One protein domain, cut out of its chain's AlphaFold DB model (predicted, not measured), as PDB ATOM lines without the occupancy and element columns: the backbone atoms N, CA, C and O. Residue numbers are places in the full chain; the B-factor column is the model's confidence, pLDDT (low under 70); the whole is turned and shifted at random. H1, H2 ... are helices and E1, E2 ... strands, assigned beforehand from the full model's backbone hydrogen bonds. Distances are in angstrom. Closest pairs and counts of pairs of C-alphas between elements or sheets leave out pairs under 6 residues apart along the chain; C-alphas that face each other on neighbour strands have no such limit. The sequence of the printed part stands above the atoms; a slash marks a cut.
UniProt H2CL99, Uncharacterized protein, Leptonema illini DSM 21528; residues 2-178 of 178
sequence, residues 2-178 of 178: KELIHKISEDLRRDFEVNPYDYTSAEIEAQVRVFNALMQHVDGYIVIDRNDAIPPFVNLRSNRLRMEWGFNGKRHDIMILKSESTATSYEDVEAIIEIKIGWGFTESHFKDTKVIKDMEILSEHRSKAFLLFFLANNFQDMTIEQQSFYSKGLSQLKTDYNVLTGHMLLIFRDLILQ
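This is residues 2 to 178 of the 178 residues of an uncharacterized protein of Leptonema illini DSM 21528 (UniProt H2CL99). A strongly twisted five-stranded sheet makes the core, sandwiched between helices: H1 and H3 cover one face, H5 covers part of the other, and H6 packs on edge strand E5 with residues 150 to 158. A long loop, residues 40 to 64, lies far from the middle. The printed part has 177 residues with six named helices and five named strands, in the order H1 H2 H3 E1 E2 E3 H4 H5 E4 H6 E5. The mixed sheet has the order E1 E2 E3 E4 E5, and the class is mixed, helices and strands. The whole is compact, with a radius of gyration of the C-alphas of 15.8 A and spans of 48 by 36 by 28 A.

Find C-alpha 2 at (215.303, 179.923, 154.606); from there H1 runs 24.9 A to residue 18. H2 is residues 21 to 24, and H3, residues 27 to 39, covers 18.4 A. Next come E1, residues 65 to 71, E2, residues 74 to 81, which bends by 95 degrees at residue 77, and E3, residues 93 to 102, 27.7 A long. H4 is residues 108 to 111, H5 residues 113 to 124, and E4 residues 129 to 135, 19.6 A long. Find C-alpha 144 at (215.016, 152.296, 165.186), where H6 begins its 23.7 A to residue 160. E5, residues 168 to 172, ends at C-alpha 172 (208.508, 162.456, 155.921).

Start with the meander E1 E2 E3, each strand the antiparallel neighbour of the one before: N 66 and O 79 are 2.7 A apart, N 80 and O 95 2.8 A, within hydrogen-bond range. E3 and E4 are parallel, with N 130 and O 96 at 2.8 A; so are E4 and E5, with N 171 and O 133 at 2.8 A. E3, H4 H5, E4 and E4, H6, E5 are strand-helix-strand units, parallel neighbours joined through helices, with right-handed crossovers. There are three layers, helices on both faces: H1 and H3 on one, H5 and H6 on the other. H1 and H3 touch, closest at the C-alphas of Ile 8 and Ala 37, 6.3 A, at a steep tilt of 55 degrees, opposite ways. H2 and H4 only graze the sheet. In H3, H5 and H6 every O i to N i+4 pair is within hydrogen-bond range, in H1 12 of 13; H2 and H4 are too short for one.

The C-alphas farthest apart, of Ser 85 and Thr 143, are 48.9 A apart. The printed part has no cut. The links H3 to E1 and E2 to E3 are long. Mean pLDDT of the printed part is 88.3; residues 43 to 63 are under 70.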
ATOM      1  N   LYS A   2     215.354 181.143 153.762       94.69
ATOM      2  CA  LYS A   2     215.303 179.923 154.606       94.69
ATOM      3  C   LYS A   2     214.006 179.767 155.418       94.69
ATOM      4  O   LYS A   2     213.374 178.724 155.357       94.69
ATOM      5  N   GLU A   3     213.585 180.820 156.120       95.00
ATOM      6  CA  GLU A   3     212.338 180.820 156.907       95.00
ATOM      7  C   GLU A   3     211.094 180.551 156.050       95.00
ATOM      8  O   GLU A   3     210.202 179.818 156.465       95.00
ATOM      9  N   LEU A   4     211.055 181.100 154.832       94.69
ATOM     10  CA  LEU A   4     209.978 180.853 153.879       94.69
ATOM     11  C   LEU A   4     209.975 179.391 153.413       94.69
ATOM     12  O   LEU A   4     208.920 178.765 153.409       94.69
ATOM     13  N   ILE A   5     211.143 178.839 153.067       96.75
ATOM     14  CA  ILE A   5     211.277 177.431 152.667       96.75
ATOM     15  C   ILE A   5     210.829 176.502 153.792       96.75
ATOM     16  O   ILE A   5     210.103 175.547 153.537       96.75
ATOM     17  N   HIS A   6     211.201 176.797 155.038       96.12
ATOM     18  CA  HIS A   6     210.780 176.016 156.205       96.12
ATOM     19  C   HIS A   6     209.271 176.068 156.400       96.12
ATOM     20  O   HIS A   6     208.639 175.024 156.532       96.12
ATOM     21  N   LYS A   7     208.683 177.267 156.338       96.38
ATOM     22  CA  LYS A   7     207.231 177.440 156.435       96.38
ATOM     23  C   LYS A   7     206.494 176.634 155.359       96.38
ATOM     24  O   LYS A   7     205.587 175.877 155.684       96.38
ATOM     25  N   ILE A   8     206.909 176.766 154.098       96.25
ATOM     26  CA  ILE A   8     206.306 176.035 152.978       96.25
ATOM     27  C   ILE A   8     206.486 174.525 153.149       96.25
ATOM     28  O   ILE A   8     205.550 173.774 152.898       96.25
ATOM     29  N   SER A   9     207.657 174.070 153.598       97.38
ATOM     30  CA  SER A   9     207.921 172.641 153.799       97.38
ATOM     31  C   SER A   9     207.007 172.043 154.867       97.38
ATOM     32  O   SER A   9     206.506 170.942 154.678       97.38
ATOM     33  N   GLU A  10     206.726 172.774 155.949       97.19
ATOM     34  CA  GLU A  10     205.767 172.351 156.977       97.19
ATOM     35  C   GLU A  10     204.328 172.278 156.453       97.19
ATOM     36  O   GLU A  10     203.611 171.315 156.732       97.19
ATOM     37  N   ASP A  11     203.899 173.270 155.671       95.81
ATOM     38  CA  ASP A  11     202.558 173.270 155.083       95.81
ATOM     39  C   ASP A  11     202.406 172.131 154.055       95.81
ATOM     40  O   ASP A  11     201.410 171.406 154.077       95.81
ATOM     41  N   LEU A  12     203.429 171.897 153.225       96.38
ATOM     42  CA  LEU A  12     203.477 170.775 152.285       96.38
ATOM     43  C   LEU A  12     203.562 169.422 152.992       96.38
ATOM     44  O   LEU A  12     202.960 168.469 152.515       96.38
ATOM     45  N   ARG A  13     204.262 169.312 154.129       97.12
ATOM     46  CA  ARG A  13     204.314 168.073 154.922       97.12
ATOM     47  C   ARG A  13     202.920 167.665 155.396       97.12
ATOM     48  O   ARG A  13     202.574 166.493 155.315       97.12
ATOM     49  N   ARG A  14     202.109 168.622 155.862       96.31
ATOM     50  CA  ARG A  14     200.725 168.354 156.301       96.31
ATOM     51  C   ARG A  14     199.844 167.850 155.160       96.31
ATOM     52  O   ARG A  14     199.023 166.968 155.381       96.31
ATOM     53  N   ASP A  15     200.008 168.391 153.957       94.19
ATOM     54  CA  ASP A  15     199.302 167.888 152.773       94.19
ATOM     55  C   ASP A  15     199.832 166.507 152.347       94.19
ATOM     56  O   ASP A  15     199.056 165.586 152.104       94.19
ATOM     57  N   PHE A  16     201.153 166.316 152.366       94.25
ATOM     58  CA  PHE A  16     201.819 165.047 152.060       94.25
ATOM     59  C   PHE A  16     201.430 163.906 153.015       94.25
ATOM     60  O   PHE A  16     201.331 162.748 152.604       94.25
ATOM     61  N   GLU A  17     201.157 164.224 154.282       94.12
ATOM     62  CA  GLU A  17     200.632 163.287 155.277       94.12
ATOM     63  C   GLU A  17     199.341 162.611 154.791       94.12
ATOM     64  O   GLU A  17     199.185 161.390 154.924       94.12
ATOM     65  N   VAL A  18     198.450 163.397 154.180       92.81
ATOM     66  CA  VAL A  18     197.130 162.972 153.696       92.81
ATOM     67  C   VAL A  18     197.203 162.420 152.270       92.81
ATOM     68  O   VAL A  18     196.563 161.411 151.975       92.81
ATOM     69  N   ASN A  19     198.012 163.039 151.408       90.06
ATOM     70  CA  ASN A  19     198.067 162.783 149.967       90.06
ATOM     71  C   ASN A  19     199.466 162.316 149.507       90.06
ATOM     72  O   ASN A  19     200.096 162.975 148.679       90.06
ATOM     73  N   PRO A  20     200.000 161.180 150.001       89.00
ATOM     74  CA  PRO A  20     201.397 160.806 149.770       89.00
ATOM     75  C   PRO A  20     201.737 160.516 148.304       89.00
ATOM     76  O   PRO A  20     202.852 160.786 147.849       89.00
ATOM     77  N   TYR A  21     200.783 159.982 147.543       85.88
ATOM     78  CA  TYR A  21     200.995 159.660 146.134       85.88
ATOM     79  C   TYR A  21     201.227 160.905 145.288       85.88
ATOM     80  O   TYR A  21     202.084 160.865 144.416       85.88
ATOM     81  N   ASP A  22     200.587 162.025 145.615       83.50
ATOM     82  CA  ASP A  22     200.708 163.256 144.835       83.50
ATOM     83  C   ASP A  22     202.081 163.945 144.952       83.50
ATOM     84  O   ASP A  22     202.333 164.971 144.318       83.50
ATOM     85  N   TYR A  23     202.941 163.439 145.833       87.75
ATOM     86  CA  TYR A  23     204.306 163.918 146.036       87.75
ATOM     87  C   TYR A  23     205.346 162.902 145.585       87.75
ATOM     88  O   TYR A  23     206.517 163.235 145.481       87.75
ATOM     89  N   THR A  24     204.972 161.639 145.405       86.12
ATOM     90  CA  THR A  24     205.957 160.555 145.290       86.12
ATOM     91  C   THR A  24     205.648 159.561 144.174       86.12
ATOM     92  O   THR A  24     206.381 158.588 144.005       86.12
ATOM     93  N   SER A  25     204.602 159.813 143.386       83.94
ATOM     94  CA  SER A  25     204.321 159.179 142.091       83.94
ATOM     95  C   SER A  25     205.373 159.558 141.036       83.94
ATOM     96  O   SER A  25     205.845 158.704 140.285       83.94
ATOM     97  N   ALA A  26     205.753 160.837 140.991       85.62
ATOM     98  CA  ALA A  26     206.714 161.416 140.067       85.62
ATOM     99  C   ALA A  26     207.318 162.701 140.652       85.62
ATOM    100  O   ALA A  26     206.617 163.521 141.240       85.62
ATOM    101  N   GLU A  27     208.622 162.905 140.438       88.81
ATOM    102  CA  GLU A  27     209.366 164.060 140.971       88.81
ATOM    103  C   GLU A  27     208.746 165.399 140.538       88.81
ATOM    104  O   GLU A  27     208.585 166.300 141.356       88.81
ATOM    105  N   ILE A  28     208.273 165.485 139.291       87.19
ATOM    106  CA  ILE A  28     207.592 166.671 138.752       87.19
ATOM    107  C   ILE A  28     206.313 167.045 139.516       87.19
ATOM    108  O   ILE A  28     205.974 168.222 139.590       87.19
ATOM    109  N   GLU A  29     205.592 166.090 140.111       87.19
ATOM    110  CA  GLU A  29     204.393 166.410 140.899       87.19
ATOM    111  C   GLU A  29     204.779 167.108 142.208       87.19
ATOM    112  O   GLU A  29     204.210 168.152 142.542       87.19
ATOM    113  N   ALA A  30     205.825 166.623 142.887       91.94
ATOM    114  CA  ALA A  30     206.399 167.314 144.039       91.94
ATOM    115  C   ALA A  30     206.937 168.702 143.661       91.94
ATOM    116  O   ALA A  30     206.672 169.673 144.374       91.94
ATOM    117  N   GLN A  31     207.633 168.821 142.524       91.75
ATOM    118  CA  GLN A  31     208.114 170.107 142.009       91.75
ATOM    119  C   GLN A  31     206.968 171.106 141.812       91.75
ATOM    120  O   GLN A  31     207.036 172.225 142.316       91.75
ATOM    121  N   VAL A  32     205.875 170.689 141.165       87.56
ATOM    122  CA  VAL A  32     204.689 171.534 140.957       87.56
ATOM    123  C   VAL A  32     204.063 171.969 142.283       87.56
ATOM    124  O   VAL A  32     203.656 173.123 142.414       87.56
ATOM    125  N   ARG A  33     204.005 171.095 143.296       90.50
ATOM    126  CA  ARG A  33     203.471 171.457 144.621       90.50
ATOM    127  C   ARG A  33     204.338 172.482 145.338       90.50
ATOM    128  O   ARG A  33     203.809 173.477 145.836       90.50
ATOM    129  N   VAL A  34     205.655 172.281 145.346       94.06
ATOM    130  CA  VAL A  34     206.601 173.251 145.917       94.06
ATOM    131  C   VAL A  34     206.501 174.583 145.178       94.06
ATOM    132  O   VAL A  34     206.386 175.630 145.816       94.06
ATOM    133  N   PHE A  35     206.460 174.552 143.847       90.62
ATOM    134  CA  PHE A  35     206.273 175.739 143.023       90.62
ATOM    135  C   PHE A  35     204.971 176.481 143.370       90.62
ATOM    136  O   PHE A  35     204.995 177.686 143.612       90.62
ATOM    137  N   ASN A  36     203.841 175.776 143.455       86.62
ATOM    138  CA  ASN A  36     202.543 176.378 143.767       86.62
ATOM    139  C   ASN A  36     202.505 176.996 145.169       86.62
ATOM    140  O   ASN A  36     201.894 178.048 145.358       86.62
ATOM    141  N   ALA A  37     203.171 176.381 146.148       91.44
ATOM    142  CA  ALA A  37     203.299 176.959 147.480       91.44
ATOM    143  C   ALA A  37     204.189 178.215 147.476       91.44
ATOM    144  O   ALA A  37     203.871 179.207 148.132       91.44
ATOM    145  N   LEU A  38     205.269 178.217 146.687       91.31
ATOM    146  CA  LEU A  38     206.134 179.387 146.513       91.31
ATOM    147  C   LEU A  38     205.411 180.542 145.819       91.31
ATOM    148  O   LEU A  38     205.582 181.679 146.245       91.31
ATOM    149  N   MET A  39     204.556 180.265 144.830       85.88
ATOM    150  CA  MET A  39     203.756 181.273 144.113       85.88
ATOM    151  C   MET A  39     202.864 182.128 145.021       85.88
ATOM    152  O   MET A  39     202.510 183.246 144.659       85.88
ATOM    153  N   GLN A  40     202.494 181.629 146.202       84.69
ATOM    154  CA  GLN A  40     201.702 182.389 147.180       84.69
ATOM    155  C   GLN A  40     202.528 183.446 147.931       84.69
ATOM    156  O   GLN A  40     201.979 184.283 148.651       84.69
ATOM    157  N   HIS A  41     203.852 183.385 147.806       87.94
ATOM    158  CA  HIS A  41     204.805 184.182 148.573       87.94
ATOM    159  C   HIS A  41     205.860 184.873 147.702       87.94
ATOM    160  O   HIS A  41     206.493 185.829 148.151       87.94
ATOM    161  N   VAL A  42     206.060 184.390 146.477       82.56
ATOM    162  CA  VAL A  42     207.038 184.865 145.504       82.56
ATOM    163  C   VAL A  42     206.408 184.797 144.118       82.56
ATOM    164  O   VAL A  42     205.930 183.748 143.703       82.56
ATOM    165  N   ASP A  43     206.475 185.887 143.367       69.31
ATOM    166  CA  ASP A  43     206.009 185.917 141.978       69.31
ATOM    167  C   ASP A  43     206.853 184.951 141.091       69.31
ATOM    168  O   ASP A  43     208.069 185.120 141.011       69.31
ATOM    169  N   GLY A  44     206.274 183.954 140.384       59.03
ATOM    170  CA  GLY A  44     206.954 183.164 139.313       59.03
ATOM    171  C   GLY A  44     206.186 182.781 138.037       59.03
ATOM    172  O   GLY A  44     205.013 183.112 137.898       59.03
ATOM    173  N   TYR A  45     206.847 182.063 137.113       57.78
ATOM    174  CA  TYR A  45     206.244 181.349 135.970       57.78
ATOM    175  C   TYR A  45     206.471 179.834 136.064       57.78
ATOM    176  O   TYR A  45     207.547 179.352 136.425       57.78
ATOM    177  N   ILE A  46     205.450 179.080 135.659       50.47
ATOM    178  CA  ILE A  46     205.563 177.652 135.358       50.47
ATOM    179  C   ILE A  46     206.041 177.534 133.913       50.47
ATOM    180  O   ILE A  46     205.341 177.974 133.003       50.47
ATOM    181  N   VAL A  47     207.203 176.920 133.700       48.72
ATOM    182  CA  VAL A  47     207.579 176.349 132.402       48.72
ATOM    183  C   VAL A  47     207.725 174.858 132.640       48.72
ATOM    184  O   VAL A  47     208.639 174.427 133.330       48.72
ATOM    185  N   ILE A  48     206.781 174.076 132.126       51.56
ATOM    186  CA  ILE A  48     206.824 172.619 132.206       51.56
ATOM    187  C   ILE A  48     206.972 172.099 130.785       51.56
ATOM    188  O   ILE A  48     206.035 172.163 129.994       51.56
ATOM    189  N   ASP A  49     208.149 171.568 130.471       47.00
ATOM    190  CA  ASP A  49     208.418 170.872 129.209       47.00
ATOM    191  C   ASP A  49     207.954 169.401 129.300       47.00
ATOM    192  O   ASP A  49     208.723 168.460 129.112       47.00
ATOM    193  N   ARG A  50     206.680 169.196 129.670       46.09
ATOM    194  CA  ARG A  50     205.972 167.906 129.589       46.09
ATOM    195  C   ARG A  50     204.822 168.036 128.601       46.09
ATOM    196  O   ARG A  50     203.702 168.396 128.962       46.09
ATOM    197  N   ASN A  51     205.111 167.722 127.342       50.81
ATOM    198  CA  ASN A  51     204.122 167.727 126.259       50.81
ATOM    199  C   ASN A  51     202.995 166.684 126.445       50.81
ATOM    200  O   ASN A  51     202.052 166.666 125.659       50.81
ATOM    201  N   ASP A  52     203.088 165.816 127.455       56.34
ATOM    202  CA  ASP A  52     202.166 164.723 127.779       56.34
ATOM    203  C   ASP A  52     201.261 164.990 129.001       56.34
ATOM    204  O   ASP A  52     200.428 164.148 129.339       56.34
ATOM    205  N   ALA A  53     201.380 166.144 129.667       51.72
ATOM    206  CA  ALA A  53     200.540 166.478 130.817       51.72
ATOM    207  C   ALA A  53     199.074 166.740 130.409       51.72
ATOM    208  O   ALA A  53     198.804 167.494 129.471       51.72
ATOM    209  N   ILE A  54     198.113 166.146 131.132       46.62
ATOM    210  CA  ILE A  54     196.669 166.356 130.930       46.62
ATOM    211  C   ILE A  54     196.033 166.847 132.247       46.62
ATOM    212  O   ILE A  54     195.987 166.072 133.203       46.62
ATOM    213  N   PRO A  55     195.496 168.085 132.303       50.56
ATOM    214  CA  PRO A  55     195.510 169.097 131.242       50.56
ATOM    215  C   PRO A  55     196.918 169.688 131.017       50.56
ATOM    216  O   PRO A  55     197.731 169.702 131.943       50.56
ATOM    217  N   PRO A  56     197.212 170.203 129.809       53.28
ATOM    218  CA  PRO A  56     198.478 170.868 129.531       53.28
ATOM    219  C   PRO A  56     198.634 172.105 130.418       53.28
ATOM    220  O   PRO A  56     197.690 172.876 130.613       53.28
ATOM    221  N   PHE A  57     199.835 172.306 130.950       54.59
ATOM    222  CA  PHE A  57     200.126 173.465 131.783       54.59
ATOM    223  C   PHE A  57     200.060 174.753 130.952       54.59
ATOM    224  O   PHE A  57     200.657 174.861 129.881       54.59
ATOM    225  N   VAL A  58     199.326 175.749 131.449       53.88
ATOM    226  CA  VAL A  58     199.273 177.081 130.836       53.88
ATOM    227  C   VAL A  58     200.515 177.848 131.279       53.88
ATOM    228  O   VAL A  58     200.721 178.043 132.475       53.88
ATOM    229  N   ASN A  59     201.328 178.307 130.324       51.03
ATOM    230  CA  ASN A  59     202.440 179.222 130.593       51.03
ATOM    231  C   ASN A  59     201.891 180.503 131.247       51.03
ATOM    232  O   ASN A  59     201.335 181.370 130.571       51.03
ATOM    233  N   LEU A  60     202.030 180.626 132.564       52.34
ATOM    234  CA  LEU A  60     201.653 181.822 133.316       52.34
ATOM    235  C   LEU A  60     202.872 182.736 133.403       52.34
ATOM    236  O   LEU A  60     203.916 182.300 133.866       52.34
ATOM    237  N   ARG A  61     202.771 183.993 132.953       46.78
ATOM    238  CA  ARG A  61     203.845 184.986 133.122       46.78
ATOM    239  C   ARG A  61     203.893 185.454 134.573       46.78
ATOM    240  O   ARG A  61     202.935 186.075 135.022       46.78
ATOM    241  N   SER A  62     205.024 185.288 135.246       54.16
ATOM    242  CA  SER A  62     205.408 186.194 136.331       54.16
ATOM    243  C   SER A  62     206.908 186.124 136.625       54.16
ATOM    244  O   SER A  62     207.553 185.134 136.345       54.16
ATOM    245  N   ASN A  63     207.511 187.192 137.128       64.75
ATOM    246  CA  ASN A  63     208.862 187.542 136.704       64.75
ATOM    247  C   ASN A  63     210.032 186.949 137.533       64.75
ATOM    248  O   ASN A  63     211.161 186.988 137.038       64.75
ATOM    249  N   ARG A  64     209.793 186.432 138.755       84.81
ATOM    250  CA  ARG A  64     210.756 185.914 139.775       84.81
ATOM    251  C   ARG A  64     211.198 184.440 139.688       84.81
ATOM    252  O   ARG A  64     212.374 184.109 139.521       84.81
ATOM    253  N   LEU A  65     210.234 183.558 139.927       88.00
ATOM    254  CA  LEU A  65     210.395 182.134 140.247       88.00
ATOM    255  C   LEU A  65     210.284 181.254 138.990       88.00
ATOM    256  O   LEU A  65     209.288 181.298 138.277       88.00
ATOM    257  N   ARG A  66     211.355 180.520 138.663       85.38
ATOM    258  CA  ARG A  66     211.546 179.667 137.478       85.38
ATOM    259  C   ARG A  66     211.481 178.182 137.879       85.38
ATOM    260  O   ARG A  66     212.015 177.843 138.925       85.38
ATOM    261  N   MET A  67     210.888 177.311 137.059       86.69
ATOM    262  CA  MET A  67     210.861 175.848 137.269       86.69
ATOM    263  C   MET A  67     211.518 175.119 136.090       86.69
ATOM    264  O   MET A  67     211.431 175.617 134.967       86.69
ATOM    265  N   GLU A  68     212.191 173.993 136.349       87.50
ATOM    266  CA  GLU A  68     212.924 173.177 135.363       87.50
ATOM    267  C   GLU A  68     213.863 174.023 134.476       87.50
ATOM    268  O   GLU A  68     213.971 173.851 133.257       87.50
ATOM    269  N   TRP A  69     214.541 174.998 135.089       84.88
ATOM    270  CA  TRP A  69     215.239 176.063 134.374       84.88
ATOM    271  C   TRP A  69     216.706 175.721 134.106       84.88
ATOM    272  O   TRP A  69     217.473 175.414 135.020       84.88
ATOM    273  N   GLY A  70     217.109 175.815 132.835       86.50
ATOM    274  CA  GLY A  70     218.497 175.665 132.408       86.50
ATOM    275  C   GLY A  70     219.313 176.935 132.663       86.50
ATOM    276  O   GLY A  70     219.020 177.987 132.099       86.50
ATOM    277  N   PHE A  71     220.367 176.836 133.470       88.69
ATOM    278  CA  PHE A  71     221.256 177.942 133.802       88.69
ATOM    279  C   PHE A  71     222.703 177.466 133.973       88.69
ATOM    280  O   PHE A  71     222.976 176.511 134.693       88.69
ATOM    281  N   ASN A  72     223.647 178.112 133.276       86.88
ATOM    282  CA  ASN A  72     225.077 177.765 133.310       86.88
ATOM    283  C   ASN A  72     225.372 176.263 133.111       86.88
ATOM    284  O   ASN A  72     226.204 175.677 133.798       86.88
ATOM    285  N   GLY A  73     224.670 175.626 132.167       85.31
ATOM    286  CA  GLY A  73     224.856 174.208 131.836       85.31
ATOM    287  C   GLY A  73     224.244 173.221 132.837       85.31
ATOM    288  O   GLY A  73     224.326 172.016 132.612       85.31
ATOM    289  N   LYS A  74     223.600 173.702 133.906       89.12
ATOM    290  CA  LYS A  74     222.833 172.893 134.860       89.12
ATOM    291  C   LYS A  74     221.337 173.154 134.658       89.12
ATOM    292  O   LYS A  74     220.944 174.240 134.243       89.12
ATOM    293  N   ARG A  75     220.498 172.151 134.911       90.25
ATOM    294  CA  ARG A  75     219.047 172.325 135.048       90.25
ATOM    295  C   ARG A  75     218.708 172.202 136.526       90.25
ATOM    296  O   ARG A  75     219.182 171.247 137.143       90.25
ATOM    297  N   HIS A  76     217.953 173.174 137.021       92.38
ATOM    298  CA  HIS A  76     217.496 173.261 138.403       92.38
ATOM    299  C   HIS A  76     215.994 173.055 138.460       92.38
ATOM    300  O   HIS A  76     215.279 173.613 137.617       92.38
ATOM    301  N   ASP A  77     215.532 172.328 139.470       93.94
ATOM    302  CA  ASP A  77     214.110 172.035 139.621       93.94
ATOM    303  C   ASP A  77     213.324 173.329 139.831       93.94
ATOM    304  O   ASP A  77     212.370 173.605 139.106       93.94
ATOM    305  N   ILE A  78     213.756 174.185 140.762       93.38
ATOM    306  CA  ILE A  78     213.187 175.520 140.972       93.38
ATOM    307  C   ILE A  78     214.300 176.541 141.246       93.38
ATOM    308  O   ILE A  78     215.218 176.312 142.028       93.38
ATOM    309  N   MET A  79     214.198 177.723 140.642       92.94
ATOM    310  CA  MET A  79     215.125 178.837 140.831       92.94
ATOM    311  C   MET A  79     214.373 180.142 141.082       92.94
ATOM    312  O   MET A  79     213.489 180.509 140.320       92.94
ATOM    313  N   ILE A  80     214.750 180.894 142.109       92.81
ATOM    314  CA  ILE A  80     214.164 182.200 142.431       92.81
ATOM    315  C   ILE A  80     215.182 183.282 142.105       92.81
ATOM    316  O   ILE A  80     216.268 183.295 142.683       92.81
ATOM    317  N   LEU A  81     214.843 184.203 141.202       91.81
ATOM    318  CA  LEU A  81     215.703 185.344 140.890       91.81
ATOM    319  C   LEU A  81     215.484 186.500 141.879       91.81
ATOM    320  O   LEU A  81     214.385 186.704 142.403       91.81
ATOM    321  N   LYS A  82     216.529 187.301 142.108       90.12
ATOM    322  CA  LYS A  82     216.452 188.518 142.935       90.12
ATOM    323  C   LYS A  82     215.572 189.596 142.297       90.12
ATOM    324  O   LYS A  82     214.957 190.386 143.007       90.12
ATOM    325  N   SER A  83     215.522 189.631 140.969       85.25
ATOM    326  CA  SER A  83     214.781 190.609 140.173       85.25
ATOM    327  C   SER A  83     214.130 189.955 138.958       85.25
ATOM    328  O   SER A  83     214.390 188.805 138.619       85.25
ATOM    329  N   GLU A  84     213.253 190.712 138.310       77.19
ATOM    330  CA  GLU A  84     212.479 190.291 137.138       77.19
ATOM    331  C   GLU A  84     213.325 190.062 135.875       77.19
ATOM    332  O   GLU A  84     212.871 189.454 134.904       77.19
ATOM    333  N   SER A  85     214.557 190.569 135.881       76.44
ATOM    334  CA  SER A  85     215.506 190.474 134.778       76.44
ATOM    335  C   SER A  85     216.060 189.062 134.611       76.44
ATOM    336  O   SER A  85     216.179 188.299 135.566       76.44
ATOM    337  N   THR A  86     216.480 188.734 133.390       81.50
ATOM    338  CA  THR A  86     217.208 187.495 133.103       81.50
ATOM    339  C   THR A  86     218.470 187.405 133.960       81.50
ATOM    340  O   THR A  86     219.282 188.330 133.957       81.50
ATOM    341  N   ALA A  87     218.646 186.287 134.666       87.56
ATOM    342  CA  ALA A  87     219.879 186.014 135.390       87.56
ATOM    343  C   ALA A  87     221.044 185.839 134.412       87.56
ATOM    344  O   ALA A  87     220.924 185.147 133.402       87.56
ATOM    345  N   THR A  88     222.176 186.451 134.736       90.19
ATOM    346  CA  THR A  88     223.435 186.321 133.987       90.19
ATOM    347  C   THR A  88     224.497 185.593 134.800       90.19
ATOM    348  O   THR A  88     225.420 185.000 134.246       90.19
ATOM    349  N   SER A  89     224.341 185.587 136.124       93.00
ATOM    350  CA  SER A  89     225.177 184.840 137.056       93.00
ATOM    351  C   SER A  89     224.353 184.300 138.229       93.00
ATOM    352  O   SER A  89     223.224 184.730 138.465       93.00
ATOM    353  N   TYR A  90     224.930 183.386 139.014       92.69
ATOM    354  CA  TYR A  90     224.298 182.940 140.258       92.69
ATOM    355  C   TYR A  90     224.166 184.059 141.297       92.69
ATOM    356  O   TYR A  90     223.414 183.894 142.253       92.69
ATOM    357  N   GLU A  91     224.832 185.209 141.139       92.25
ATOM    358  CA  GLU A  91     224.599 186.371 142.000       92.25
ATOM    359  C   GLU A  91     223.234 187.017 141.772       92.25
ATOM    360  O   GLU A  91     222.699 187.620 142.698       92.25
ATOM    361  N   ASP A  92     222.616 186.811 140.610       92.94
ATOM    362  CA  ASP A  92     221.253 187.274 140.321       92.94
ATOM    363  C   ASP A  92     220.190 186.326 140.904       92.94
ATOM    364  O   ASP A  92     218.993 186.618 140.881       92.94
ATOM    365  N   VAL A  93     220.624 185.189 141.457       93.94
ATOM    366  CA  VAL A  93     219.773 184.152 142.039       93.94
ATOM    367  C   VAL A  93     219.665 184.352 143.549       93.94
ATOM    368  O   VAL A  93     220.667 184.473 144.270       93.94
ATOM    369  N   GLU A  94     218.425 184.386 144.024       94.94
ATOM    370  CA  GLU A  94     218.055 184.445 145.434       94.94
ATOM    371  C   GLU A  94     217.962 183.050 146.056       94.94
ATOM    372  O   GLU A  94     218.410 182.868 147.187       94.94
ATOM    373  N   ALA A  95     217.417 182.073 145.321       96.44
ATOM    374  CA  ALA A  95     217.306 180.693 145.782       96.44
ATOM    375  C   ALA A  95     217.419 179.678 144.640       96.44
ATOM    376  O   ALA A  95     216.976 179.941 143.524       96.44
ATOM    377  N   ILE A  96     217.955 178.504 144.951       97.06
ATOM    378  CA  ILE A  96     217.903 177.295 144.127       97.06
ATOM    379  C   ILE A  96     217.266 176.225 145.001       97.06
ATOM    380  O   ILE A  96     217.639 176.096 146.164       97.06
ATOM    381  N   ILE A  97     216.290 175.496 144.489       97.88
ATOM    382  CA  ILE A  97     215.596 174.458 145.241       97.88
ATOM    383  C   ILE A  97     215.582 173.217 144.366       97.88
ATOM    384  O   ILE A  97     214.954 173.230 143.313       97.88
ATOM    385  N   GLU A  98     216.287 172.185 144.813       97.75
ATOM    386  CA  GLU A  98     216.264 170.853 144.219       97.75
ATOM    387  C   GLU A  98     215.313 169.963 145.022       97.75
ATOM    388  O   GLU A  98     215.159 170.113 146.241       97.75
ATOM    389  N   ILE A  99     214.631 169.058 144.332       97.31
ATOM    390  CA  ILE A  99     213.538 168.260 144.870       97.31
ATOM    391  C   ILE A  99     213.796 166.801 144.530       97.31
ATOM    392  O   ILE A  99     214.110 166.439 143.399       97.31
ATOM    393  N   LYS A 100     213.672 165.935 145.531       96.44
ATOM    394  CA  LYS A 100     213.806 164.487 145.366       96.44
ATOM    395  C   LYS A 100     212.655 163.772 146.039       96.44
ATOM    396  O   LYS A 100     212.051 164.282 146.984       96.44
ATOM    397  N   ILE A 101     212.348 162.585 145.533       95.75
ATOM    398  CA  ILE A 101     211.255 161.750 146.027       95.75
ATOM    399  C   ILE A 101     211.743 160.323 146.260       95.75
ATOM    400  O   ILE A 101     212.668 159.858 145.591       95.75
ATOM    401  N   GLY A 102     211.149 159.617 147.219       93.88
ATOM    402  CA  GLY A 102     211.575 158.259 147.550       93.88
ATOM    403  C   GLY A 102     210.531 157.453 148.309       93.88
ATOM    404  O   GLY A 102     209.686 157.997 149.023       93.88
ATOM    405  N   TRP A 103     210.616 156.132 148.150       89.50
ATOM    406  CA  TRP A 103     209.760 155.151 148.815       89.50
ATOM    407  C   TRP A 103     210.606 154.087 149.504       89.50
ATOM    408  O   TRP A 103     211.556 153.553 148.934       89.50
ATOM    409  N   GLY A 104     210.194 153.715 150.713       87.94
ATOM    410  CA  GLY A 104     210.784 152.599 151.434       87.94
ATOM    411  C   GLY A 104     212.122 152.945 152.080       87.94
ATOM    412  O   GLY A 104     212.395 154.084 152.453       87.94
ATOM    413  N   PHE A 105     212.942 151.918 152.274       92.00
ATOM    414  CA  PHE A 105     214.225 152.008 152.958       92.00
ATOM    415  C   PHE A 105     215.335 151.526 152.026       92.00
ATOM    416  O   PHE A 105     215.385 150.345 151.685       92.00
ATOM    417  N   THR A 106     216.199 152.442 151.590       94.44
ATOM    418  CA  THR A 106     217.272 152.138 150.635       94.44
ATOM    419  C   THR A 106     218.432 153.121 150.756       94.44
ATOM    420  O   THR A 106     218.240 154.316 150.984       94.44
ATOM    421  N   GLU A 107     219.651 152.621 150.540       92.31
ATOM    422  CA  GLU A 107     220.864 153.442 150.468       92.31
ATOM    423  C   GLU A 107     220.866 154.420 149.288       92.31
ATOM    424  O   GLU A 107     221.542 155.449 149.341       92.31
ATOM    425  N   SER A 108     220.100 154.130 148.232       92.19
ATOM    426  CA  SER A 108     220.017 155.002 147.057       92.19
ATOM    427  C   SER A 108     219.491 156.396 147.401       92.19
ATOM    428  O   SER A 108     219.889 157.352 146.751       92.19
ATOM    429  N   HIS A 109     218.705 156.556 148.472       94.12
ATOM    430  CA  HIS A 109     218.267 157.879 148.934       94.12
ATOM    431  C   HIS A 109     219.431 158.813 149.312       94.12
ATOM    432  O   HIS A 109     219.243 160.019 149.371       94.12
ATOM    433  N   PHE A 110     220.636 158.292 149.543       93.88
ATOM    434  CA  PHE A 110     221.814 159.113 149.840       93.88
ATOM    435  C   PHE A 110     222.954 158.944 148.838       93.88
ATOM    436  O   PHE A 110     223.818 159.811 148.754       93.88
ATOM    437  N   LYS A 111     222.977 157.829 148.101       92.75
ATOM    438  CA  LYS A 111     224.085 157.467 147.203       92.75
ATOM    439  C   LYS A 111     223.738 157.567 145.717       92.75
ATOM    440  O   LYS A 111     224.620 157.355 144.890       92.75
ATOM    441  N   ASP A 112     222.481 157.838 145.363       93.75
ATOM    442  CA  ASP A 112     222.095 158.018 143.963       93.75
ATOM    443  C   ASP A 112     222.835 159.209 143.342       93.75
ATOM    444  O   ASP A 112     223.006 160.258 143.967       93.75
ATOM    445  N   THR A 113     223.274 159.057 142.095       92.94
ATOM    446  CA  THR A 113     224.081 160.066 141.402       92.94
ATOM    447  C   THR A 113     223.358 161.402 141.254       92.94
ATOM    448  O   THR A 113     224.012 162.444 141.279       92.94
ATOM    449  N   LYS A 114     222.023 161.404 141.154       91.88
ATOM    450  CA  LYS A 114     221.232 162.640 141.122       91.88
ATOM    451  C   LYS A 114     221.240 163.345 142.474       91.88
ATOM    452  O   LYS A 114     221.399 164.556 142.508       91.88
ATOM    453  N   VAL A 115     221.137 162.593 143.572       93.69
ATOM    454  CA  VAL A 115     221.231 163.156 144.929       93.69
ATOM    455  C   VAL A 115     222.610 163.775 145.136       93.69
ATOM    456  O   VAL A 115     222.707 164.911 145.581       93.69
ATOM    457  N   ILE A 116     223.676 163.071 144.746       94.25
ATOM    458  CA  ILE A 116     225.050 163.579 144.851       94.25
ATOM    459  C   ILE A 116     225.244 164.873 144.050       94.25
ATOM    460  O   ILE A 116     225.800 165.834 144.578       94.25
ATOM    461  N   LYS A 117     224.733 164.938 142.816       94.50
ATOM    462  CA  LYS A 117     224.764 166.160 141.999       94.50
ATOM    463  C   LYS A 117     224.070 167.335 142.704       94.50
ATOM    464  O   LYS A 117     224.582 168.453 142.683       94.50
ATOM    465  N   ASP A 118     222.925 167.101 143.336       95.25
ATOM    466  CA  ASP A 118     222.199 168.160 144.041       95.25
ATOM    467  C   ASP A 118     222.947 168.589 145.315       95.25
ATOM    468  O   ASP A 118     223.019 169.776 145.631       95.25
ATOM    469  N   MET A 119     223.616 167.656 145.999       95.69
ATOM    470  CA  MET A 119     224.505 167.973 147.122       95.69
ATOM    471  C   MET A 119     225.699 168.848 146.705       95.69
ATOM    472  O   MET A 119     226.087 169.751 147.450       95.69
ATOM    473  N   GLU A 120     226.254 168.649 145.506       94.88
ATOM    474  CA  GLU A 120     227.285 169.532 144.944       94.88
ATOM    475  C   GLU A 120     226.745 170.951 144.707       94.88
ATOM    476  O   GLU A 120     227.416 171.921 145.056       94.88
ATOM    477  N   ILE A 121     225.509 171.093 144.208       94.69
ATOM    478  CA  ILE A 121     224.836 172.398 144.058       94.69
ATOM    479  C   ILE A 121     224.674 173.077 145.424       94.69
ATOM    480  O   ILE A 121     224.960 174.271 145.562       94.69
ATOM    481  N   LEU A 122     224.262 172.325 146.450       95.75
ATOM    482  CA  LEU A 122     224.170 172.828 147.821       95.75
ATOM    483  C   LEU A 122     225.532 173.278 148.356       95.75
ATOM    484  O   LEU A 122     225.604 174.302 149.030       95.75
ATOM    485  N   SER A 123     226.610 172.564 148.039       96.12
ATOM    486  CA  SER A 123     227.962 172.934 148.463       96.12
ATOM    487  C   SER A 123     228.466 174.201 147.756       96.12
ATOM    488  O   SER A 123     228.912 175.151 148.408       96.12
ATOM    489  N   GLU A 124     228.322 174.265 146.428       95.25
ATOM    490  CA  GLU A 124     228.713 175.408 145.590       95.25
ATOM    491  C   GLU A 124     227.923 176.684 145.939       95.25
ATOM    492  O   GLU A 124     228.451 177.800 145.888       95.25
ATOM    493  N   HIS A 125     226.650 176.535 146.318       95.25
ATOM    494  CA  HIS A 125     225.709 177.634 146.540       95.25
ATOM    495  C   HIS A 125     225.085 177.617 147.943       95.25
ATOM    496  O   HIS A 125     223.916 177.966 148.124       95.25
ATOM    497  N   ARG A 126     225.893 177.292 148.959       91.94
ATOM    498  CA  ARG A 126     225.513 177.047 150.368       91.94
ATOM    499  C   ARG A 126     224.506 177.989 151.028       91.94
ATOM    500  O   ARG A 126     223.794 177.568 151.929       91.94
ATOM    501  N   SER A 127     224.452 179.264 150.641       91.75
ATOM    502  CA  SER A 127     223.547 180.254 151.249       91.75
ATOM    503  C   SER A 127     222.211 180.412 150.522       91.75
ATOM    504  O   SER A 127     221.312 181.060 151.058       91.75
ATOM    505  N   LYS A 128     222.076 179.848 149.317       95.44
ATOM    506  CA  LYS A 128     220.896 180.011 148.455       95.44
ATOM    507  C   LYS A 128     220.314 178.698 147.935       95.44
ATOM    508  O   LYS A 128     219.165 178.703 147.517       95.44
ATOM    509  N   ALA A 129     221.066 177.601 147.960       97.38
ATOM    510  CA  ALA A 129     220.584 176.292 147.540       97.38
ATOM    511  C   ALA A 129     219.896 175.536 148.687       97.38
ATOM    512  O   ALA A 129     220.346 175.594 149.834       97.38
ATOM    513  N   PHE A 130     218.812 174.840 148.355       98.38
ATOM    514  CA  PHE A 130     217.995 174.027 149.247       98.38
ATOM    515  C   PHE A 130     217.702 172.677 148.581       98.38
ATOM    516  O   PHE A 130     217.462 172.639 147.379       98.38
ATOM    517  N   LEU A 131     217.687 171.593 149.354       98.00
ATOM    518  CA  LEU A 131     217.237 170.271 148.912       98.00
ATOM    519  C   LEU A 131     216.032 169.839 149.747       98.00
ATOM    520  O   LEU A 131     216.133 169.733 150.972       98.00
ATOM    521  N   LEU A 132     214.909 169.581 149.078       98.31
ATOM    522  CA  LEU A 132     213.689 169.046 149.680       98.31
ATOM    523  C   LEU A 132     213.507 167.596 149.232       98.31
ATOM    524  O   LEU A 132     213.270 167.332 148.056       98.31
ATOM    525  N   PHE A 133     213.611 166.651 150.161       97.50
ATOM    526  CA  PHE A 133     213.479 165.230 149.856       97.50
ATOM    527  C   PHE A 133     212.198 164.673 150.477       97.50
ATOM    528  O   PHE A 133     212.150 164.422 151.680       97.50
ATOM    529  N   PHE A 134     211.168 164.451 149.664       97.69
ATOM    530  CA  PHE A 134     209.907 163.851 150.098       97.69
ATOM    531  C   PHE A 134     210.022 162.325 150.175       97.69
ATOM    532  O   PHE A 134     210.249 161.647 149.172       97.69
ATOM    533  N   LEU A 135     209.851 161.771 151.373       96.62
ATOM    534  CA  LEU A 135     209.947 160.338 151.644       96.62
ATOM    535  C   LEU A 135     208.585 159.819 152.111       96.62
ATOM    536  O   LEU A 135     208.091 160.221 153.160       96.62
ATOM    537  N   ALA A 136     207.977 158.907 151.341       93.12
ATOM    538  CA  ALA A 136     206.580 158.459 151.507       93.12
ATOM    539  C   ALA A 136     206.268 157.731 152.829       93.12
ATOM    540  O   ALA A 136     205.127 157.351 153.094       93.12
ATOM    541  N   ASN A 137     207.271 157.491 153.660       92.94
ATOM    542  CA  ASN A 137     207.133 156.777 154.914       92.94
ATOM    543  C   ASN A 137     206.739 157.723 156.063       92.94
ATOM    544  O   ASN A 137     207.105 158.897 156.070       92.94
ATOM    545  N   ASN A 138     206.054 157.180 157.069       94.81
ATOM    546  CA  ASN A 138     205.979 157.799 158.391       94.81
ATOM    547  C   ASN A 138     207.265 157.444 159.142       94.81
ATOM    548  O   ASN A 138     207.572 156.262 159.309       94.81
ATOM    549  N   PHE A 139     208.038 158.443 159.551       96.31
ATOM    550  CA  PHE A 139     209.306 158.257 160.241       96.31
ATOM    551  C   PHE A 139     209.125 157.562 161.593       96.31
ATOM    552  O   PHE A 139     209.917 156.688 161.940       96.31
ATOM    553  N   GLN A 140     208.073 157.908 162.340       95.62
ATOM    554  CA  GLN A 140     207.829 157.342 163.671       95.62
ATOM    555  C   GLN A 140     207.393 155.873 163.622       95.62
ATOM    556  O   GLN A 140     207.639 155.135 164.574       95.62
ATOM    557  N   ASP A 141     206.826 155.428 162.498       95.81
ATOM    558  CA  ASP A 141     206.424 154.032 162.291       95.81
ATOM    559  C   ASP A 141     207.594 153.137 161.839       95.81
ATOM    560  O   ASP A 141     207.474 151.910 161.798       95.81
ATOM    561  N   MET A 142     208.738 153.727 161.473       96.06
ATOM    562  CA  MET A 142     209.932 152.984 161.073       96.06
ATOM    563  C   MET A 142     210.613 152.293 162.257       96.06
ATOM    564  O   MET A 142     210.506 152.718 163.407       96.06
ATOM    565  N   THR A 143     211.426 151.274 161.964       97.56
ATOM    566  CA  THR A 143     212.297 150.678 162.984       97.56
ATOM    567  C   THR A 143     213.377 151.667 163.440       97.56
ATOM    568  O   THR A 143     213.786 152.558 162.695       97.56
ATOM    569  N   ILE A 144     213.916 151.471 164.648       97.38
ATOM    570  CA  ILE A 144     215.016 152.296 165.186       97.38
ATOM    571  C   ILE A 144     216.225 152.307 164.236       97.38
ATOM    572  O   ILE A 144     216.879 153.335 164.069       97.38
ATOM    573  N   GLU A 145     216.519 151.176 163.594       97.38
ATOM    574  CA  GLU A 145     217.601 151.068 162.612       97.38
ATOM    575  C   GLU A 145     217.363 151.984 161.406       97.38
ATOM    576  O   GLU A 145     218.254 152.743 161.025       97.38
ATOM    577  N   GLN A 146     216.148 151.979 160.858       97.12
ATOM    578  CA  GLN A 146     215.765 152.817 159.723       97.12
ATOM    579  C   GLN A 146     215.771 154.308 160.091       97.12
ATOM    580  O   GLN A 146     216.336 155.125 159.361       97.12
ATOM    581  N   GLN A 147     215.229 154.666 161.258       97.50
ATOM    582  CA  GLN A 147     215.287 156.035 161.778       97.50
ATOM    583  C   GLN A 147     216.739 156.506 161.962       97.50
ATOM    584  O   GLN A 147     217.099 157.633 161.598       97.50
ATOM    585  N   SER A 148     217.603 155.630 162.493       97.12
ATOM    586  CA  SER A 148     219.028 155.913 162.684       97.12
ATOM    587  C   SER A 148     219.750 156.085 161.354       97.12
ATOM    588  O   SER A 148     220.556 157.004 161.226       97.12
ATOM    589  N   PHE A 149     219.446 155.248 160.360       96.81
ATOM    590  CA  PHE A 149     219.994 155.356 159.011       96.81
ATOM    591  C   PHE A 149     219.698 156.724 158.396       96.81
ATOM    592  O   PHE A 149     220.630 157.397 157.966       96.81
ATOM    593  N   TYR A 150     218.442 157.180 158.415       97.50
ATOM    594  CA  TYR A 150     218.088 158.482 157.846       97.50
ATOM    595  C   TYR A 150     218.723 159.645 158.615       97.50
ATOM    596  O   TYR A 150     219.288 160.551 158.006       97.50
ATOM    597  N   SER A 151     218.702 159.595 159.950       96.94
ATOM    598  CA  SER A 151     219.277 160.657 160.787       96.94
ATOM    599  C   SER A 151     220.797 160.771 160.614       96.94
ATOM    600  O   SER A 151     221.340 161.873 160.483       96.94
ATOM    601  N   LYS A 152     221.502 159.632 160.584       96.69
ATOM    602  CA  LYS A 152     222.954 159.585 160.372       96.69
ATOM    603  C   LYS A 152     223.322 159.932 158.937       96.69
ATOM    604  O   LYS A 152     224.249 160.708 158.750       96.69
ATOM    605  N   GLY A 153     222.590 159.417 157.950       95.69
ATOM    606  CA  GLY A 153     222.808 159.719 156.535       95.69
ATOM    607  C   GLY A 153     222.677 161.211 156.242       95.69
ATOM    608  O   GLY A 153     223.583 161.801 155.662       95.69
ATOM    609  N   LEU A 154     221.619 161.851 156.752       96.00
ATOM    610  CA  LEU A 154     221.443 163.303 156.672       96.00
ATOM    611  C   LEU A 154     222.614 164.064 157.312       96.00
ATOM    612  O   LEU A 154     223.137 165.012 156.728       96.00
ATOM    613  N   SER A 155     223.033 163.655 158.513       96.00
ATOM    614  CA  SER A 155     224.146 164.294 159.231       96.00
ATOM    615  C   SER A 155     225.480 164.135 158.493       96.00
ATOM    616  O   SER A 155     226.270 165.079 158.424       96.00
ATOM    617  N   GLN A 156     225.714 162.957 157.912       96.00
ATOM    618  CA  GLN A 156     226.907 162.644 157.136       96.00
ATOM    619  C   GLN A 156     226.959 163.490 155.862       96.00
ATOM    620  O   GLN A 156     227.932 164.205 155.659       96.00
ATOM    621  N   LEU A 157     225.881 163.515 155.070       94.81
ATOM    622  CA  LEU A 157     225.807 164.330 153.853       94.81
ATOM    623  C   LEU A 157     226.018 165.820 154.130       94.81
ATOM    624  O   LEU A 157     226.738 166.495 153.397       94.81
ATOM    625  N   LYS A 158     225.445 166.348 155.216       94.75
ATOM    626  CA  LYS A 158     225.693 167.742 155.608       94.75
ATOM    627  C   LYS A 158     227.150 168.015 155.929       94.75
ATOM    628  O   LYS A 158     227.648 169.082 155.586       94.75
ATOM    629  N   THR A 159     227.810 167.065 156.580       96.38
ATOM    630  CA  THR A 159     229.226 167.180 156.928       96.38
ATOM    631  C   THR A 159     230.091 167.119 155.673       96.38
ATOM    632  O   THR A 159     230.902 168.016 155.456       96.38
ATOM    633  N   ASP A 160     229.863 166.125 154.817       96.25
ATOM    634  CA  ASP A 160     230.666 165.875 153.615       96.25
ATOM    635  C   ASP A 160     230.572 167.021 152.602       96.25
ATOM    636  O   ASP A 160     231.572 167.397 151.994       96.25
ATOM    637  N   TYR A 161     229.388 167.623 152.465       95.94
ATOM    638  CA  TYR A 161     229.131 168.700 151.504       95.94
ATOM    639  C   TYR A 161     229.091 170.096 152.136       95.94
ATOM    640  O   TYR A 161     228.829 171.078 151.436       95.94
ATOM    641  N   ASN A 162     229.382 170.214 153.437       95.50
ATOM    642  CA  ASN A 162     229.351 171.472 154.190       95.50
ATOM    643  C   ASN A 162     228.006 172.225 154.056       95.50
ATOM    644  O   ASN A 162     227.960 173.439 153.833       95.50
ATOM    645  N   VAL A 163     226.898 171.489 154.157       94.31
ATOM    646  CA  VAL A 163     225.542 172.034 154.020       94.31
ATOM    647  C   VAL A 163     225.094 172.687 155.322       94.31
ATOM    648  O   VAL A 163     225.176 172.101 156.402       94.31
ATOM    649  N   LEU A 164     224.565 173.905 155.213       94.75
ATOM    650  CA  LEU A 164     224.052 174.659 156.354       94.75
ATOM    651  C   LEU A 164     222.762 174.035 156.916       94.75
ATOM    652  O   LEU A 164     221.909 173.541 156.176       94.75
ATOM    653  N   THR A 165     222.572 174.115 158.236       92.31
ATOM    654  CA  THR A 165     221.336 173.665 158.896       92.31
ATOM    655  C   THR A 165     220.103 174.307 158.262       92.31
ATOM    656  O   THR A 165     220.039 175.530 158.090       92.31
ATOM    657  N   GLY A 166     219.107 173.479 157.943       93.44
ATOM    658  CA  GLY A 166     217.876 173.920 157.297       93.44
ATOM    659  C   GLY A 166     217.961 174.129 155.781       93.44
ATOM    660  O   GLY A 166     216.978 174.589 155.209       93.44
ATOM    661  N   HIS A 167     219.086 173.806 155.132       97.38
ATOM    662  CA  HIS A 167     219.210 173.802 153.666       97.38
ATOM    663  C   HIS A 167     219.006 172.418 153.041       97.38
ATOM    664  O   HIS A 167     218.854 172.309 151.833       97.38
ATOM    665  N   MET A 168     218.955 171.362 153.848       97.12
ATOM    666  CA  MET A 168     218.570 170.025 153.405       97.12
ATOM    667  C   MET A 168     217.505 169.497 154.354       97.12
ATOM    668  O   MET A 168     217.766 169.378 155.554       97.12
ATOM    669  N   LEU A 169     216.327 169.206 153.807       97.88
ATOM    670  CA  LEU A 169     215.154 168.759 154.548       97.88
ATOM    671  C   LEU A 169     214.738 167.378 154.039       97.88
ATOM    672  O   LEU A 169     214.410 167.226 152.862       97.88
ATOM    673  N   LEU A 170     214.732 166.381 154.926       97.69
ATOM    674  CA  LEU A 170     214.055 165.113 154.659       97.69
ATOM    675  C   LEU A 170     212.629 165.236 155.187       97.69
ATOM    676  O   LEU A 170     212.414 165.306 156.397       97.69
ATOM    677  N   ILE A 171     211.674 165.307 154.272       97.94
ATOM    678  CA  ILE A 171     210.261 165.539 154.548       97.94
ATOM    679  C   ILE A 171     209.566 164.181 154.532       97.94
ATOM    680  O   ILE A 171     209.235 163.647 153.474       97.94
ATOM    681  N   PHE A 172     209.373 163.612 155.717       97.56
ATOM    682  CA  PHE A 172     208.508 162.456 155.921       97.56
ATOM    683  C   PHE A 172     207.065 162.919 156.083       97.56
ATOM    684  O   PHE A 172     206.784 164.096 156.311       97.56
ATOM    685  N   ARG A 173     206.128 161.981 155.996       95.94
ATOM    686  CA  ARG A 173     204.700 162.286 156.134       95.94
ATOM    687  C   ARG A 173     204.341 162.863 157.500       95.94
ATOM    688  O   ARG A 173     203.463 163.706 157.580       95.94
ATOM    689  N   ASP A 174     205.037 162.472 158.556       95.94
ATOM    690  CA  ASP A 174     204.761 162.816 159.957       95.94
ATOM    691  C   ASP A 174     205.831 163.723 160.599       95.94
ATOM    692  O   ASP A 174     205.629 164.225 161.704       95.94
ATOM    693  N   LEU A 175     206.968 163.949 159.930       96.69
ATOM    694  CA  LEU A 175     208.109 164.683 160.483       96.69
ATOM    695  C   LEU A 175     208.993 165.301 159.389       96.69
ATOM    696  O   LEU A 175     209.163 164.725 158.319       96.69
ATOM    697  N   ILE A 176     209.646 166.426 159.691       97.81
ATOM    698  CA  ILE A 176     210.783 166.929 158.906       97.81
ATOM    699  C   ILE A 176     212.079 166.737 159.700       97.81
ATOM    700  O   ILE A 176     212.198 167.213 160.828       97.81
ATOM    701  N   LEU A 177     213.070 166.070 159.100       96.69
ATOM    702  CA  LEU A 177     214.449 166.071 159.597       96.69
ATOM    703  C   LEU A 177     215.250 167.167 158.889       96.69
ATOM    704  O   LEU A 177     215.199 167.278 157.663       96.69
ATOM    705  N   GLN A 178     216.014 167.951 159.654       92.56
ATOM    706  CA  GLN A 178     216.684 169.167 159.174       92.56
ATOM    707  C   GLN A 178     218.076 169.396 159.732       92.56
ATOM    708  O   GLN A 178     218.556 168.599 160.564       92.56
TER     709      GLN A 178